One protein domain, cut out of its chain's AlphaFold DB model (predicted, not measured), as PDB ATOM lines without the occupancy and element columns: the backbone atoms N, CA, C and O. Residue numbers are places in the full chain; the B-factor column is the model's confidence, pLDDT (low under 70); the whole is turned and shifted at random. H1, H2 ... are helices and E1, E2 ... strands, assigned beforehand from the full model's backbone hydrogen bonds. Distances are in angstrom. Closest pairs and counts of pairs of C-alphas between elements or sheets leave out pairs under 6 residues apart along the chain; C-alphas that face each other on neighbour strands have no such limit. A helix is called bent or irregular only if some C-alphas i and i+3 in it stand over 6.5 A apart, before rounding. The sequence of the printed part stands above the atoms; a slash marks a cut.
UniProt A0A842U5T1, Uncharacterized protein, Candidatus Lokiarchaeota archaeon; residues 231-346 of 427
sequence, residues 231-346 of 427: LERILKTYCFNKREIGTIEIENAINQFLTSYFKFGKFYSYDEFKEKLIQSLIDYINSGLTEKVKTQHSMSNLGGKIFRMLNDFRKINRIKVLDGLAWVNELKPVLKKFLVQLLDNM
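Overview. This is residues 231 to 346 of the 427 residues of an uncharacterized protein of Candidatus Lokiarchaeota archaeon (UniProt A0A842U5T1). Five longer helices make an elongated body, touching one another in a ring that runs H1, H2, H6, H5, H3 and back to H1, some nearly aligned and some crossed. A small sheet of two short strands, E1 and E2, sits at one end of the long axis, and the short H4 lies near the other end. The printed part has 116 residues, with six named helices and two named strands in the order H1 H2 E1 H3 H4 H5 E2 H6; the sheet is antiparallel and the class is mostly helix. The whole is compact, with a radius of gyration of the C-alphas of 14.2 A, and spans 40 by 27 by 19 A, only just elongated.

Along the chain. The strands are E1, residues 267 to 269, and E2, residues 321 to 323. H6, residues 324 to 344, is 29.6 A long and ends with C-alpha 344 at (116.659, 105.142, 92.599). It has a kink of 38 degrees near residue 331 and is only just irregular, with C-alphas 330 and 333 6.7 A apart. H3, residues 270 to 288, is 26.3 A long and irregular: C-alphas 272 and 275 are 7.8 A apart. H5, residues 299 to 317, is 26.2 A long, and H2, residues 247 to 261, is 21.5 A long. H1, residues 231 to 241, is 15.3 A long and begins with C-alpha 231 at (107.282, 101.064, 104.490). H4, residues 291 to 294, is 5.1 A long.

Arrangement. E1 and E2 are antiparallel neighbours at 143 degrees, with N 268 and O 322 2.9 A apart, within hydrogen-bond range. H6 touches H2 at a steep tilt of 45 degrees, opposite ways; their closest C-alphas, of Val 328 and Leu 258, are 5.6 A apart. With residues 334 to 338 alone H6 touches H5, also at 45 degrees and opposite ways, closest at the C-alphas of Phe 338 and Met 309, 7.7 A. H5 touches H3 at a shallow tilt of 34 degrees, only just short of steep, opposite ways, closest at the C-alphas of Gly 303 and Ile 282, 6.3 A. With residues 284 to 288 alone H3 touches H1 at a shallow tilt of 29 degrees, the same way, closest at the C-alphas of Gly 288 and Glu 232, 4.6 A. H1 and H2 form a helical hairpin at 36 degrees, a tilt only just steep, with the C-alphas of Leu 231 and Ala 253 closest at 5.0 A. H3 and H6 are apart. H4 is close to but not clearly touching H3; the C-alphas of Lys 294 and Asn 286 are 6.9 A apart. Every O i to N i+4 pair is within hydrogen-bond range in H1; the counts are 10 of 11 in H2, 13 of 15 in H3, 14 of 15 in H5 and 15 of 17 in H6, while H4 is too short for such a pair.

Size, cuts and confidence. The C-alphas farthest apart, of Asn 241 and Ile 319, are 42.8 A apart. The printed part has no cut, and the links between successive elements are tight. The mean pLDDT of the printed part is 73.0; 36 residues are under 70, among them residues 239 to 245, 263 to 267 and 314 to 320.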
ATOM      1  N   LEU A 231     105.996 101.139 105.183       69.25
ATOM      2  CA  LEU A 231     107.282 101.064 104.490       69.25
ATOM      3  C   LEU A 231     107.352  99.851 103.549       69.25
ATOM      4  O   LEU A 231     107.672 100.006 102.373       69.25
ATOM      5  N   GLU A 232     106.960  98.672 104.031       71.12
ATOM      6  CA  GLU A 232     106.862  97.454 103.220       71.12
ATOM      7  C   GLU A 232     105.903  97.646 102.036       71.12
ATOM      8  O   GLU A 232     106.203  97.262 100.907       71.12
ATOM      9  N   ARG A 233     104.756  98.296 102.271       68.31
ATOM     10  CA  ARG A 233     103.754  98.562 101.230       68.31
ATOM     11  C   ARG A 233     104.296  99.455 100.119       68.31
ATOM     12  O   ARG A 233     104.014  99.208  98.948       68.31
ATOM     13  N   ILE A 234     105.043 100.495 100.485       72.31
ATOM     14  CA  ILE A 234     105.664 101.416  99.531       72.31
ATOM     15  C   ILE A 234     106.682 100.664  98.669       72.31
ATOM     16  O   ILE A 234     106.614 100.740  97.444       72.31
ATOM     17  N   LEU A 235     107.541  99.856  99.293       69.44
ATOM     18  CA  LEU A 235     108.543  99.055  98.590       69.44
ATOM     19  C   LEU A 235     107.904  98.015  97.664       69.44
ATOM     20  O   LEU A 235     108.270  97.956  96.495       69.44
ATOM     21  N   LYS A 236     106.871  97.286  98.111       70.69
ATOM     22  CA  LYS A 236     106.113  96.367  97.241       70.69
ATOM     23  C   LYS A 236     105.484  97.099  96.065       70.69
ATOM     24  O   LYS A 236     105.577  96.641  94.932       70.69
ATOM     25  N   THR A 237     104.854  98.244  96.313       66.44
ATOM     26  CA  THR A 237     104.198  99.030  95.258       66.44
ATOM     27  C   THR A 237     105.208  99.477  94.203       66.44
ATOM     28  O   THR A 237     104.933  99.354  93.012       66.44
ATOM     29  N   TYR A 238     106.392  99.920  94.622       70.88
ATOM     30  CA  TYR A 238     107.480 100.254  93.708       70.88
ATOM     31  C   TYR A 238     108.004  99.024  92.966       70.88
ATOM     32  O   TYR A 238     108.134  99.050  91.744       70.88
ATOM     33  N   CYS A 239     108.223  97.914  93.677       63.75
ATOM     34  CA  CYS A 239     108.778  96.704  93.087       63.75
ATOM     35  C   CYS A 239     107.844  96.023  92.072       63.75
ATOM     36  O   CYS A 239     108.317  95.511  91.059       63.75
ATOM     37  N   PHE A 240     106.534  95.997  92.339       61.59
ATOM     38  CA  PHE A 240     105.539  95.337  91.489       61.59
ATOM     39  C   PHE A 240     104.980  96.260  90.404       61.59
ATOM     40  O   PHE A 240     104.850  95.838  89.258       61.59
ATOM     41  N   ASN A 241     104.671  97.515  90.744       61.16
ATOM     42  CA  ASN A 241     103.962  98.420  89.836       61.16
ATOM     43  C   ASN A 241     104.886  99.427  89.138       61.16
ATOM     44  O   ASN A 241     104.398 100.177  88.295       61.16
ATOM     45  N   LYS A 242     106.185  99.481  89.494       62.38
ATOM     46  CA  LYS A 242     107.188 100.439  88.977       62.38
ATOM     47  C   LYS A 242     106.735 101.905  89.025       62.38
ATOM     48  O   LYS A 242     107.192 102.731  88.241       62.38
ATOM     49  N   ARG A 243     105.800 102.229  89.920       65.00
ATOM     50  CA  ARG A 243     105.309 103.595  90.109       65.00
ATOM     51  C   ARG A 243     106.330 104.374  90.912       65.00
ATOM     52  O   ARG A 243     106.729 103.902  91.971       65.00
ATOM     53  N   GLU A 244     106.690 105.562  90.443       63.47
ATOM     54  CA  GLU A 244     107.479 106.502  91.236       63.47
ATOM     55  C   GLU A 244     106.756 106.814  92.548       63.47
ATOM     56  O   GLU A 244     105.558 107.108  92.564       63.47
ATOM     57  N   ILE A 245     107.484 106.706  93.657       69.56
ATOM     58  CA  ILE A 245     106.956 107.025  94.981       69.56
ATOM     59  C   ILE A 245     107.263 108.489  95.267       69.56
ATOM     60  O   ILE A 245     108.412 108.927  95.170       69.56
ATOM     61  N   GLY A 246     106.252 109.242  95.696       70.00
ATOM     62  CA  GLY A 246     106.446 110.633  96.082       70.00
ATOM     63  C   GLY A 246     107.353 110.767  97.311       70.00
ATOM     64  O   GLY A 246     107.252 110.012  98.280       70.00
ATOM     65  N   THR A 247     108.198 111.798  97.344       67.62
ATOM     66  CA  THR A 247     109.103 112.067  98.481       67.62
ATOM     67  C   THR A 247     108.370 112.266  99.817       67.62
ATOM     68  O   THR A 247     108.939 111.994 100.876       67.62
ATOM     69  N   ILE A 248     107.108 112.708  99.771       69.81
ATOM     70  CA  ILE A 248     106.208 112.858 100.925       69.81
ATOM     71  C   ILE A 248     105.750 111.489 101.452       69.81
ATOM     72  O   ILE A 248     105.651 111.288 102.661       69.81
ATOM     73  N   GLU A 249     105.502 110.524 100.568       69.38
ATOM     74  CA  GLU A 249     105.063 109.176 100.943       69.38
ATOM     75  C   GLU A 249     106.195 108.404 101.627       69.38
ATOM     76  O   GLU A 249     105.981 107.789 102.674       69.38
ATOM     77  N   ILE A 250     107.421 108.529 101.101       73.56
ATOM     78  CA  ILE A 250     108.645 108.001 101.726       73.56
ATOM     79  C   ILE A 250     108.815 108.589 103.130       73.56
ATOM     80  O   ILE A 250     109.053 107.871 104.100       73.56
ATOM     81  N   GLU A 251     108.645 109.905 103.257       73.31
ATOM     82  CA  GLU A 251     108.782 110.603 104.529       73.31
ATOM     83  C   GLU A 251     107.746 110.152 105.572       73.31
ATOM     84  O   GLU A 251     108.089 109.972 106.744       73.31
ATOM     85  N   ASN A 252     106.502 109.922 105.151       72.12
ATOM     86  CA  ASN A 252     105.433 109.431 106.018       72.12
ATOM     87  C   ASN A 252     105.688 107.998 106.500       72.12
ATOM     88  O   ASN A 252     105.500 107.711 107.684       72.12
ATOM     89  N   ALA A 253     106.165 107.113 105.621       71.88
ATOM     90  CA  ALA A 253     106.499 105.741 105.995       71.88
ATOM     91  C   ALA A 253     107.678 105.667 106.974       71.88
ATOM     92  O   ALA A 253     107.627 104.907 107.940       71.88
ATOM     93  N   ILE A 254     108.702 106.502 106.782       76.38
ATOM     94  CA  ILE A 254     109.841 106.608 107.706       76.38
ATOM     95  C   ILE A 254     109.400 107.155 109.053       76.38
ATOM     96  O   ILE A 254     109.818 106.649 110.091       76.38
ATOM     97  N   ASN A 255     108.546 108.178 109.051       76.44
ATOM     98  CA  ASN A 255     108.036 108.749 110.285       76.44
ATOM     99  C   ASN A 255     107.241 107.704 111.080       76.44
ATOM    100  O   ASN A 255     107.450 107.553 112.279       76.44
ATOM    101  N   GLN A 256     106.385 106.928 110.411       73.44
ATOM    102  CA  GLN A 256     105.642 105.836 111.041       73.44
ATOM    103  C   GLN A 256     106.566 104.733 111.582       73.44
ATOM    104  O   GLN A 256     106.351 104.264 112.697       73.44
ATOM    105  N   PHE A 257     107.603 104.356 110.829       78.19
ATOM    106  CA  PHE A 257     108.609 103.380 111.256       78.19
ATOM    107  C   PHE A 257     109.409 103.853 112.480       78.19
ATOM    108  O   PHE A 257     109.585 103.111 113.437       78.19
ATOM    109  N   LEU A 258     109.859 105.107 112.502       76.38
ATOM    110  CA  LEU A 258     110.606 105.643 113.643       76.38
ATOM    111  C   LEU A 258     109.721 105.809 114.885       76.38
ATOM    112  O   LEU A 258     110.162 105.540 116.001       76.38
ATOM    113  N   THR A 259     108.459 106.202 114.701       72.94
ATOM    114  CA  THR A 259     107.508 106.401 115.809       72.94
ATOM    115  C   THR A 259     107.050 105.072 116.425       72.94
ATOM    116  O   THR A 259     106.640 105.048 117.583       72.94
ATOM    117  N   SER A 260     107.146 103.946 115.704       69.25
ATOM    118  CA  SER A 260     106.941 102.622 116.308       69.25
ATOM    119  C   SER A 260     108.128 102.179 117.176       69.25
ATOM    120  O   SER A 260     107.941 101.390 118.103       69.25
ATOM    121  N   TYR A 261     109.325 102.721 116.924       66.19
ATOM    122  CA  TYR A 261     110.551 102.430 117.673       66.19
ATOM    123  C   TYR A 261     110.732 103.310 118.915       66.19
ATOM    124  O   TYR A 261     111.065 102.825 120.000       66.19
ATOM    125  N   PHE A 262     110.508 104.613 118.763       70.69
ATOM    126  CA  PHE A 262     110.799 105.606 119.790       70.69
ATOM    127  C   PHE A 262     109.536 106.049 120.523       70.69
ATOM    128  O   PHE A 262     108.592 106.567 119.930       70.69
ATOM    129  N   LYS A 263     109.531 105.892 121.852       69.06
ATOM    130  CA  LYS A 263     108.436 106.358 122.710       69.06
ATOM    131  C   LYS A 263     108.722 107.767 123.214       69.06
ATOM    132  O   LYS A 263     109.806 108.047 123.725       69.06
ATOM    133  N   PHE A 264     107.723 108.637 123.122       50.91
ATOM    134  CA  PHE A 264     107.792 109.986 123.676       50.91
ATOM    135  C   PHE A 264     108.062 109.957 125.191       50.91
ATOM    136  O   PHE A 264     107.493 109.134 125.912       50.91
ATOM    137  N   GLY A 265     108.947 110.839 125.664       48.41
ATOM    138  CA  GLY A 265     109.344 110.932 127.074       48.41
ATOM    139  C   GLY A 265     110.296 109.834 127.562       48.41
ATOM    140  O   GLY A 265     110.708 109.870 128.719       48.41
ATOM    141  N   LYS A 266     110.667 108.869 126.706       59.06
ATOM    142  CA  LYS A 266     111.767 107.939 126.982       59.06
ATOM    143  C   LYS A 266     113.050 108.455 126.354       59.06
ATOM    144  O   LYS A 266     113.037 108.902 125.209       59.06
ATOM    145  N   PHE A 267     114.131 108.374 127.115       66.56
ATOM    146  CA  PHE A 267     115.467 108.726 126.664       66.56
ATOM    147  C   PHE A 267     116.172 107.489 126.131       66.56
ATOM    148  O   PHE A 267     116.050 106.414 126.713       66.56
ATOM    149  N   TYR A 268     116.881 107.664 125.025       75.56
ATOM    150  CA  TYR A 268     117.632 106.604 124.377       75.56
ATOM    151  C   TYR A 268     119.046 107.097 124.090       75.56
ATOM    152  O   TYR A 268     119.227 108.244 123.660       75.56
ATOM    153  N   SER A 269     120.037 106.233 124.274       81.06
ATOM    154  CA  SER A 269     121.359 106.432 123.681       81.06
ATOM    155  C   SER A 269     121.426 105.762 122.308       81.06
ATOM    156  O   SER A 269     120.740 104.775 122.048       81.06
ATOM    157  N   TYR A 270     122.258 106.287 121.407       80.69
ATOM    158  CA  TYR A 270     122.420 105.703 120.071       80.69
ATOM    159  C   TYR A 270     122.809 104.213 120.123       80.69
ATOM    160  O   TYR A 270     122.307 103.396 119.350       80.69
ATOM    161  N   ASP A 271     123.681 103.847 121.066       79.38
ATOM    162  CA  ASP A 271     124.174 102.480 121.202       79.38
ATOM    163  C   ASP A 271     123.101 101.490 121.693       79.38
ATOM    164  O   ASP A 271     123.178 100.316 121.342       79.38
ATOM    165  N   GLU A 272     122.056 101.953 122.391       77.44
ATOM    166  CA  GLU A 272     120.948 101.109 122.868       77.44
ATOM    167  C   GLU A 272     120.005 100.627 121.759       77.44
ATOM    168  O   GLU A 272     119.407  99.554 121.882       77.44
ATOM    169  N   PHE A 273     119.819 101.414 120.694       78.56
ATOM    170  CA  PHE A 273     118.810 101.114 119.671       78.56
ATOM    171  C   PHE A 273     119.378 100.786 118.291       78.56
ATOM    172  O   PHE A 273     118.637 100.235 117.477       78.56
ATOM    173  N   LYS A 274     120.648 101.103 117.994       80.50
ATOM    174  CA  LYS A 274     121.201 101.018 116.627       80.50
ATOM    175  C   LYS A 274     121.040  99.639 115.975       80.50
ATOM    176  O   LYS A 274     120.578  99.562 114.846       80.50
ATOM    177  N   GLU A 275     121.373  98.554 116.673       77.25
ATOM    178  CA  GLU A 275     121.383  97.200 116.092       77.25
ATOM    179  C   GLU A 275     119.965  96.719 115.808       77.25
ATOM    180  O   GLU A 275     119.651  96.213 114.734       77.25
ATOM    181  N   LYS A 276     119.084  96.987 116.768       77.88
ATOM    182  CA  LYS A 276     117.653  96.733 116.698       77.88
ATOM    183  C   LYS A 276     117.011  97.499 115.530       77.88
ATOM    184  O   LYS A 276     116.309  96.901 114.715       77.88
ATOM    185  N   LEU A 277     117.320  98.790 115.385       81.19
ATOM    186  CA  LEU A 277     116.846  99.630 114.283       81.19
ATOM    187  C   LEU A 277     117.336  99.119 112.919       81.19
ATOM    188  O   LEU A 277     116.547  99.068 111.976       81.19
ATOM    189  N   ILE A 278     118.612  98.721 112.820       79.31
ATOM    190  CA  ILE A 278     119.204  98.142 111.604       79.31
ATOM    191  C   ILE A 278     118.451  96.879 111.204       79.31
ATOM    192  O   ILE A 278     117.975  96.795 110.073       79.31
ATOM    193  N   GLN A 279     118.303  95.930 112.129       76.75
ATOM    194  CA  GLN A 279     117.659  94.651 111.845       76.75
ATOM    195  C   GLN A 279     116.209  94.848 111.396       76.75
ATOM    196  O   GLN A 279     115.807  94.339 110.355       76.75
ATOM    197  N   SER A 280     115.448  95.677 112.115       77.81
ATOM    198  CA  SER A 280     114.059  95.960 111.750       77.81
ATOM    199  C   SER A 280     113.937  96.628 110.376       77.81
ATOM    200  O   SER A 280     113.021  96.309 109.623       77.81
ATOM    201  N   LEU A 281     114.854  97.534 110.016       78.88
ATOM    202  CA  LEU A 281     114.845  98.168 108.696       78.88
ATOM    203  C   LEU A 281     115.180  97.162 107.580       78.88
ATOM    204  O   LEU A 281     114.535  97.194 106.534       78.88
ATOM    205  N   ILE A 282     116.135  96.248 107.806       80.25
ATOM    206  CA  ILE A 282     116.457  95.154 106.872       80.25
ATOM    207  C   ILE A 282     115.230  94.273 106.648       80.25
ATOM    208  O   ILE A 282     114.894  93.991 105.499       80.25
ATOM    209  N   ASP A 283     114.548  93.879 107.722       76.00
ATOM    210  CA  ASP A 283     113.400  92.976 107.649       76.00
ATOM    211  C   ASP A 283     112.250  93.599 106.843       76.00
ATOM    212  O   ASP A 283     111.705  92.947 105.951       76.00
ATOM    213  N   TYR A 284     111.934  94.879 107.082       75.25
ATOM    214  CA  TYR A 284     110.901  95.597 106.324       75.25
ATOM    215  C   TYR A 284     111.282  95.865 104.869       75.25
ATOM    216  O   TYR A 284     110.408  95.870 104.001       75.25
ATOM    217  N   ILE A 285     112.565  96.115 104.591       78.44
ATOM    218  CA  ILE A 285     113.020  96.295 103.215       78.44
ATOM    219  C   ILE A 285     112.930  94.969 102.475       78.44
ATOM    220  O   ILE A 285     112.276  94.890 101.440       78.44
ATOM    221  N   ASN A 286     113.516  93.912 103.033       78.62
ATOM    222  CA  ASN A 286     113.574  92.604 102.401       78.62
ATOM    223  C   ASN A 286     112.184  91.975 102.218       78.62
ATOM    224  O   ASN A 286     111.936  91.346 101.192       78.62
ATOM    225  N   SER A 287     111.252  92.175 103.160       75.56
ATOM    226  CA  SER A 287     109.861  91.727 102.997       75.56
ATOM    227  C   SER A 287     109.130  92.455 101.863       75.56
ATOM    228  O   SER A 287     108.191  91.905 101.281       75.56
ATOM    229  N   GLY A 288     109.576  93.671 101.528       70.81
ATOM    230  CA  GLY A 288     109.032  94.492 100.455       70.81
ATOM    231  C   GLY A 288     109.566  94.177  99.053       70.81
ATOM    232  O   GLY A 288     108.920  94.536  98.069       70.81
ATOM    233  N   LEU A 289     110.716  93.502  98.948       78.88
ATOM    234  CA  LEU A 289     111.369  93.188  97.673       78.88
ATOM    235  C   LEU A 289     110.775  91.937  97.004       78.88
ATOM    236  O   LEU A 289     110.345  90.990  97.663       78.88
ATOM    237  N   THR A 290     110.805  91.898  95.671       75.12
ATOM    238  CA  THR A 290     110.491  90.683  94.896       75.12
ATOM    239  C   THR A 290     111.686  89.728  94.869       75.12
ATOM    240  O   THR A 290     112.829  90.168  94.970       75.12
ATOM    241  N   GLU A 291     111.455  88.427  94.664       72.81
ATOM    242  CA  GLU A 291     112.525  87.407  94.625       72.81
ATOM    243  C   GLU A 291     113.652  87.736  93.628       72.81
ATOM    244  O   GLU A 291     114.822  87.500  93.909       72.81
ATOM    245  N   LYS A 292     113.327  88.379  92.498       66.56
ATOM    246  CA  LYS A 292     114.319  88.825  91.501       66.56
ATOM    247  C   LYS A 292     115.223  89.966  91.986       66.56
ATOM    248  O   LYS A 292     116.331  90.100  91.487       66.56
ATOM    249  N   VAL A 293     114.746  90.800  92.911       68.44
ATOM    250  CA  VAL A 293     115.481  91.955  93.460       68.44
ATOM    251  C   VAL A 293     116.215  91.564  94.750       68.44
ATOM    252  O   VAL A 293     117.303  92.068  95.018       68.44
ATOM    253  N   LYS A 294     115.685  90.595  95.511       74.62
ATOM    254  CA  LYS A 294     116.349  90.009  96.691       74.62
ATOM    255  C   LYS A 294     117.704  89.374  96.367       74.62
ATOM    256  O   LYS A 294     118.618  89.443  97.184       74.62
ATOM    257  N   THR A 295     117.861  88.792  95.177       64.69
ATOM    258  CA  THR A 295     119.141  88.216  94.724       64.69
ATOM    259  C   THR A 295     120.207  89.278  94.437       64.69
ATOM    260  O   THR A 295     121.393  88.996  94.583       64.69
ATOM    261  N   GLN A 296     119.806  90.506  94.083       65.12
ATOM    262  CA  GLN A 296     120.701  91.647  93.833       65.12
ATOM    263  C   GLN A 296     120.988  92.458  95.111       65.12
ATOM    264  O   GLN A 296     122.068  93.027  95.271       65.12
ATOM    265  N   HIS A 297     120.050  92.461  96.062       66.50
ATOM    266  CA  HIS A 297     120.151  93.157  97.345       66.50
ATOM    267  C   HIS A 297     120.034  92.175  98.516       66.50
ATOM    268  O   HIS A 297     119.028  92.147  99.222       66.50
ATOM    269  N   SER A 298     121.081  91.373  98.736       70.50
ATOM    270  CA  SER A 298     121.113  90.433  99.862       70.50
ATOM    271  C   SER A 298     120.953  91.155 101.207       70.50
ATOM    272  O   SER A 298     121.407  92.291 101.376       70.50
ATOM    273  N   MET A 299     120.352  90.482 102.198       72.94
ATOM    274  CA  MET A 299     120.199  91.017 103.564       72.94
ATOM    275  C   MET A 299     121.530  91.515 104.152       72.94
ATOM    276  O   MET A 299     121.556  92.541 104.826       72.94
ATOM    277  N   SER A 300     122.639  90.835 103.839       71.38
ATOM    278  CA  SER A 300     123.993  91.235 104.244       71.38
ATOM    279  C   SER A 300     124.438  92.553 103.589       71.38
ATOM    280  O   SER A 300     124.919  93.456 104.275       71.38
ATOM    281  N   ASN A 301     124.202  92.725 102.282       76.44
ATOM    282  CA  ASN A 301     124.535  93.966 101.574       76.44
ATOM    283  C   ASN A 301     123.660  95.142 102.055       76.44
ATOM    284  O   ASN A 301     124.166  96.235 102.317       76.44
ATOM    285  N   LEU A 302     122.357  94.909 102.251       76.81
ATOM    286  CA  LEU A 302     121.441  95.892 102.840       76.81
ATOM    287  C   LEU A 302     121.887  96.295 104.248       76.81
ATOM    288  O   LEU A 302     122.009  97.488 104.530       76.81
ATOM    289  N   GLY A 303     122.214  95.323 105.100       76.62
ATOM    290  CA  GLY A 303     122.726  95.578 106.443       76.62
ATOM    291  C   GLY A 303     124.022  96.383 106.436       76.62
ATOM    292  O   GLY A 303     124.132  97.360 107.173       76.62
ATOM    293  N   GLY A 304     124.960  96.066 105.540       75.69
ATOM    294  CA  GLY A 304     126.206  96.816 105.378       75.69
ATOM    295  C   GLY A 304     126.002  98.266 104.921       75.69
ATOM    296  O   GLY A 304     126.719  99.158 105.385       75.69
ATOM    297  N   LYS A 305     125.025  98.530 104.040       79.25
ATOM    298  CA  LYS A 305     124.676  99.891 103.590       79.25
ATOM    299  C   LYS A 305     123.995 100.696 104.709       79.25
ATOM    300  O   LYS A 305     124.367 101.845 104.944       79.25
ATOM    301  N   ILE A 306     123.066 100.081 105.447       81.94
ATOM    302  CA  ILE A 306     122.369 100.723 106.576       81.94
ATOM    303  C   ILE A 306     123.348 101.014 107.723       81.94
ATOM    304  O   ILE A 306     123.342 102.113 108.277       81.94
ATOM    305  N   PHE A 307     124.230 100.065 108.048       81.06
ATOM    306  CA  PHE A 307     125.243 100.220 109.092       81.06
ATOM    307  C   PHE A 307     126.222 101.359 108.790       81.06
ATOM    308  O   PHE A 307     126.515 102.157 109.679       81.06
ATOM    309  N   ARG A 308     126.690 101.484 107.538       77.62
ATOM    310  CA  ARG A 308     127.559 102.597 107.113       77.62
ATOM    311  C   ARG A 308     126.873 103.953 107.277       77.62
ATOM    312  O   ARG A 308     127.410 104.813 107.968       77.62
ATOM    313  N   MET A 309     125.651 104.098 106.756       83.88
ATOM    314  CA  MET A 309     124.852 105.321 106.916       83.88
ATOM    315  C   MET A 309     124.671 105.694 108.397       83.88
ATOM    316  O   MET A 309     124.840 106.851 108.781       83.88
ATOM    317  N   LEU A 310     124.308 104.725 109.241       80.81
ATOM    318  CA  LEU A 310     124.076 104.984 110.658       80.81
ATOM    319  C   LEU A 310     125.384 105.268 111.420       80.81
ATOM    320  O   LEU A 310     125.385 106.091 112.332       80.81
ATOM    321  N   ASN A 311     126.519 104.684 111.030       74.69
ATOM    322  CA  ASN A 311     127.823 105.031 111.606       74.69
ATOM    323  C   ASN A 311     128.271 106.453 111.264       74.69
ATOM    324  O   ASN A 311     128.827 107.129 112.132       74.69
ATOM    325  N   ASP A 312     128.001 106.929 110.050       73.81
ATOM    326  CA  ASP A 312     128.267 108.323 109.684       73.81
ATOM    327  C   ASP A 312     127.408 109.275 110.525       73.81
ATOM    328  O   ASP A 312     127.901 110.268 111.062       73.81
ATOM    329  N   PHE A 313     126.149 108.906 110.765       76.25
ATOM    330  CA  PHE A 313     125.277 109.612 111.699       76.25
ATOM    331  C   PHE A 313     125.774 109.541 113.161       76.25
ATOM    332  O   PHE A 313     125.749 110.546 113.875       76.25
ATOM    333  N   ARG A 314     126.299 108.392 113.613       68.25
ATOM    334  CA  ARG A 314     126.873 108.212 114.961       68.25
ATOM    335  C   ARG A 314     128.061 109.134 115.206       68.25
ATOM    336  O   ARG A 314     128.171 109.685 116.298       68.25
ATOM    337  N   LYS A 315     128.949 109.310 114.219       64.81
ATOM    338  CA  LYS A 315     130.117 110.203 114.335       64.81
ATOM    339  C   LYS A 315     129.700 111.642 114.668       64.81
ATOM    340  O   LYS A 315     130.397 112.303 115.430       64.81
ATOM    341  N   ILE A 316     128.537 112.079 114.180       60.81
ATOM    342  CA  ILE A 316     127.974 113.421 114.409       60.81
ATOM    343  C   ILE A 316     127.327 113.545 115.803       60.81
ATOM    344  O   ILE A 316     127.369 114.610 116.415       60.81
ATOM    345  N   ASN A 317     126.749 112.462 116.332       60.91
ATOM    346  CA  ASN A 317     125.868 112.481 117.510       60.91
ATOM    347  C   ASN A 317     126.360 111.626 118.692       60.91
ATOM    348  O   ASN A 317     125.578 111.230 119.556       60.91
ATOM    349  N   ARG A 318     127.669 111.366 118.749       57.16
ATOM    350  CA  ARG A 318     128.326 110.312 119.543       57.16
ATOM    351  C   ARG A 318     128.072 110.329 121.063       57.16
ATOM    352  O   ARG A 318     128.328 109.322 121.708       57.16
ATOM    353  N   ILE A 319     127.587 111.441 121.625       54.16
ATOM    354  CA  ILE A 319     127.456 111.678 123.081       54.16
ATOM    355  C   ILE A 319     125.994 111.969 123.490       54.16
ATOM    356  O   ILE A 319     125.685 112.154 124.663       54.16
ATOM    357  N   LYS A 320     125.054 112.025 122.538       64.19
ATOM    358  CA  LYS A 320     123.694 112.490 122.834       64.19
ATOM    359  C   LYS A 320     122.812 111.372 123.404       64.19
ATOM    360  O   LYS A 320     122.595 110.348 122.760       64.19
ATOM    361  N   VAL A 321     122.239 111.628 124.578       73.56
ATOM    362  CA  VAL A 321     121.047 110.938 125.087       73.56
ATOM    363  C   VAL A 321     119.859 111.846 124.795       73.56
ATOM    364  O   VAL A 321     119.780 112.949 125.336       73.56
ATOM    365  N   LEU A 322     118.972 111.420 123.900       69.44
ATOM    366  CA  LEU A 322     117.838 112.228 123.442       69.44
ATOM    367  C   LEU A 322     116.520 111.543 123.761       69.44
ATOM    368  O   LEU A 322     116.444 110.316 123.876       69.44
ATOM    369  N   ASP A 323     115.472 112.348 123.894       72.44
ATOM    370  CA  ASP A 323     114.122 111.825 123.981       72.44
ATOM    371  C   ASP A 323     113.697 111.218 122.634       72.44
ATOM    372  O   ASP A 323     114.215 111.558 121.565       72.44
ATOM    373  N   GLY A 324     112.738 110.294 122.678       65.31
ATOM    374  CA  GLY A 324     112.289 109.577 121.487       65.31
ATOM    375  C   GLY A 324     111.841 110.487 120.337       65.31
ATOM    376  O   GLY A 324     112.084 110.162 119.179       65.31
ATOM    377  N   LEU A 325     111.246 111.652 120.627       70.94
ATOM    378  CA  LEU A 325     110.818 112.589 119.586       70.94
ATOM    379  C   LEU A 325     112.008 113.283 118.911       70.94
ATOM    380  O   LEU A 325     111.998 113.451 117.690       70.94
ATOM    381  N   ALA A 326     113.044 113.661 119.663       71.06
ATOM    382  CA  ALA A 326     114.261 114.204 119.071       71.06
ATOM    383  C   ALA A 326     114.990 113.165 118.209       71.06
ATOM    384  O   ALA A 326     115.433 113.510 117.115       71.06
ATOM    385  N   TRP A 327     115.031 111.890 118.618       79.50
ATOM    386  CA  TRP A 327     115.583 110.825 117.770       79.50
ATOM    387  C   TRP A 327     114.797 110.630 116.472       79.50
ATOM    388  O   TRP A 327     115.412 110.522 115.412       79.50
ATOM    389  N   VAL A 328     113.459 110.651 116.525       77.12
ATOM    390  CA  VAL A 328     112.615 110.618 115.315       77.12
ATOM    391  C   VAL A 328     112.981 111.778 114.389       77.12
ATOM    392  O   VAL A 328     113.216 111.566 113.203       77.12
ATOM    393  N   ASN A 329     113.090 112.995 114.924       78.62
ATOM    394  CA  ASN A 329     113.388 114.185 114.131       78.62
ATOM    395  C   ASN A 329     114.803 114.180 113.529       78.62
ATOM    396  O   ASN A 329     114.969 114.620 112.393       78.62
ATOM    397  N   GLU A 330     115.810 113.678 114.251       78.19
ATOM    398  CA  GLU A 330     117.189 113.610 113.751       78.19
ATOM    399  C   GLU A 330     117.401 112.464 112.742       78.19
ATOM    400  O   GLU A 330     118.099 112.651 111.745       78.19
ATOM    401  N   LEU A 331     116.778 111.295 112.944       82.50
ATOM    402  CA  LEU A 331     116.943 110.127 112.062       82.50
ATOM    403  C   LEU A 331     116.091 110.197 110.791       82.50
ATOM    404  O   LEU A 331     116.481 109.657 109.754       82.50
ATOM    405  N   LYS A 332     114.937 110.868 110.838       83.25
ATOM    406  CA  LYS A 332     114.011 110.995 109.704       83.25
ATOM    407  C   LYS A 332     114.668 111.497 108.405       83.25
ATOM    408  O   LYS A 332     114.482 110.835 107.382       83.25
ATOM    409  N   PRO A 333     115.445 112.600 108.377       81.25
ATOM    410  CA  PRO A 333     116.100 113.051 107.146       81.25
ATOM    411  C   PRO A 333     117.172 112.072 106.644       81.25
ATOM    412  O   PRO A 333     117.346 111.927 105.433       81.25
ATOM    413  N   VAL A 334     117.855 111.373 107.554       83.50
ATOM    414  CA  VAL A 334     118.914 110.403 107.234       83.50
ATOM    415  C   VAL A 334     118.322 109.171 106.553       83.50
ATOM    416  O   VAL A 334     118.723 108.820 105.443       83.50
ATOM    417  N   LEU A 335     117.290 108.579 107.161       82.56
ATOM    418  CA  LEU A 335     116.581 107.435 106.586       82.56
ATOM    419  C   LEU A 335     115.852 107.796 105.287       82.56
ATOM    420  O   LEU A 335     115.757 106.960 104.391       82.56
ATOM    421  N   LYS A 336     115.379 109.044 105.147       83.50
ATOM    422  CA  LYS A 336     114.732 109.523 103.913       83.50
ATOM    423  C   LYS A 336     115.703 109.524 102.754       83.50
ATOM    424  O   LYS A 336     115.386 108.987 101.698       83.50
ATOM    425  N   LYS A 337     116.894 110.082 102.968       81.88
ATOM    426  CA  LYS A 337     117.947 110.093 101.954       81.88
ATOM    427  C   LYS A 337     118.330 108.672 101.539       81.88
ATOM    428  O   LYS A 337     118.429 108.402 100.349       81.88
ATOM    429  N   PHE A 338     118.477 107.770 102.507       84.38
ATOM    430  CA  PHE A 338     118.806 106.374 102.237       84.38
ATOM    431  C   PHE A 338     117.735 105.650 101.418       84.38
ATOM    432  O   PHE A 338     118.067 105.004 100.433       84.38
ATOM    433  N   LEU A 339     116.456 105.773 101.784       80.75
ATOM    434  CA  LEU A 339     115.376 105.094 101.061       80.75
ATOM    435  C   LEU A 339     115.182 105.632  99.643       80.75
ATOM    436  O   LEU A 339     114.933 104.840  98.742       80.75
ATOM    437  N   VAL A 340     115.349 106.940  99.431       80.62
ATOM    438  CA  VAL A 340     115.355 107.529  98.081       80.62
ATOM    439  C   VAL A 340     116.501 106.939  97.254       80.62
ATOM    440  O   VAL A 340     116.256 106.370  96.199       80.62
ATOM    441  N   GLN A 341     117.730 106.946  97.782       79.75
ATOM    442  CA  GLN A 341     118.888 106.360  97.094       79.75
ATOM    443  C   GLN A 341     118.741 104.857  96.836       79.75
ATOM    444  O   GLN A 341     119.245 104.350  95.834       79.75
ATOM    445  N   LEU A 342     118.090 104.127  97.741       79.75
ATOM    446  CA  LEU A 342     117.819 102.707  97.567       79.75
ATOM    447  C   LEU A 342     116.832 102.478  96.420       79.75
ATOM    448  O   LEU A 342     117.068 101.593  95.609       79.75
ATOM    449  N   LEU A 343     115.756 103.267  96.355       75.31
ATOM    450  CA  LEU A 343     114.733 103.195  95.311       75.31
ATOM    451  C   LEU A 343     115.300 103.562  93.937       75.31
ATOM    452  O   LEU A 343     115.142 102.784  92.999       75.31
ATOM    453  N   ASP A 344     116.046 104.664  93.847       73.62
ATOM    454  CA  ASP A 344     116.659 105.142  92.599       73.62
ATOM    455  C   ASP A 344     117.636 104.118  91.994       73.62
ATOM    456  O   ASP A 344     117.780 104.011  90.776       73.62
ATOM    457  N   ASN A 345     118.287 103.322  92.848       71.38
ATOM    458  CA  ASN A 345     119.254 102.303  92.441       71.38
ATOM    459  C   ASN A 345     118.679 100.875  92.424       71.38
ATOM    460  O   ASN A 345     119.401  99.938  92.092       71.38
ATOM    461  N   MET A 346     117.395 100.687  92.749       68.94
ATOM    462  CA  MET A 346     116.782  99.367  92.976       68.94
ATOM    463  C   MET A 346     116.685  98.497  91.716       68.94
ATOM    464  O   MET A 346     116.583  97.277  91.806       68.94
TER     465      MET A 346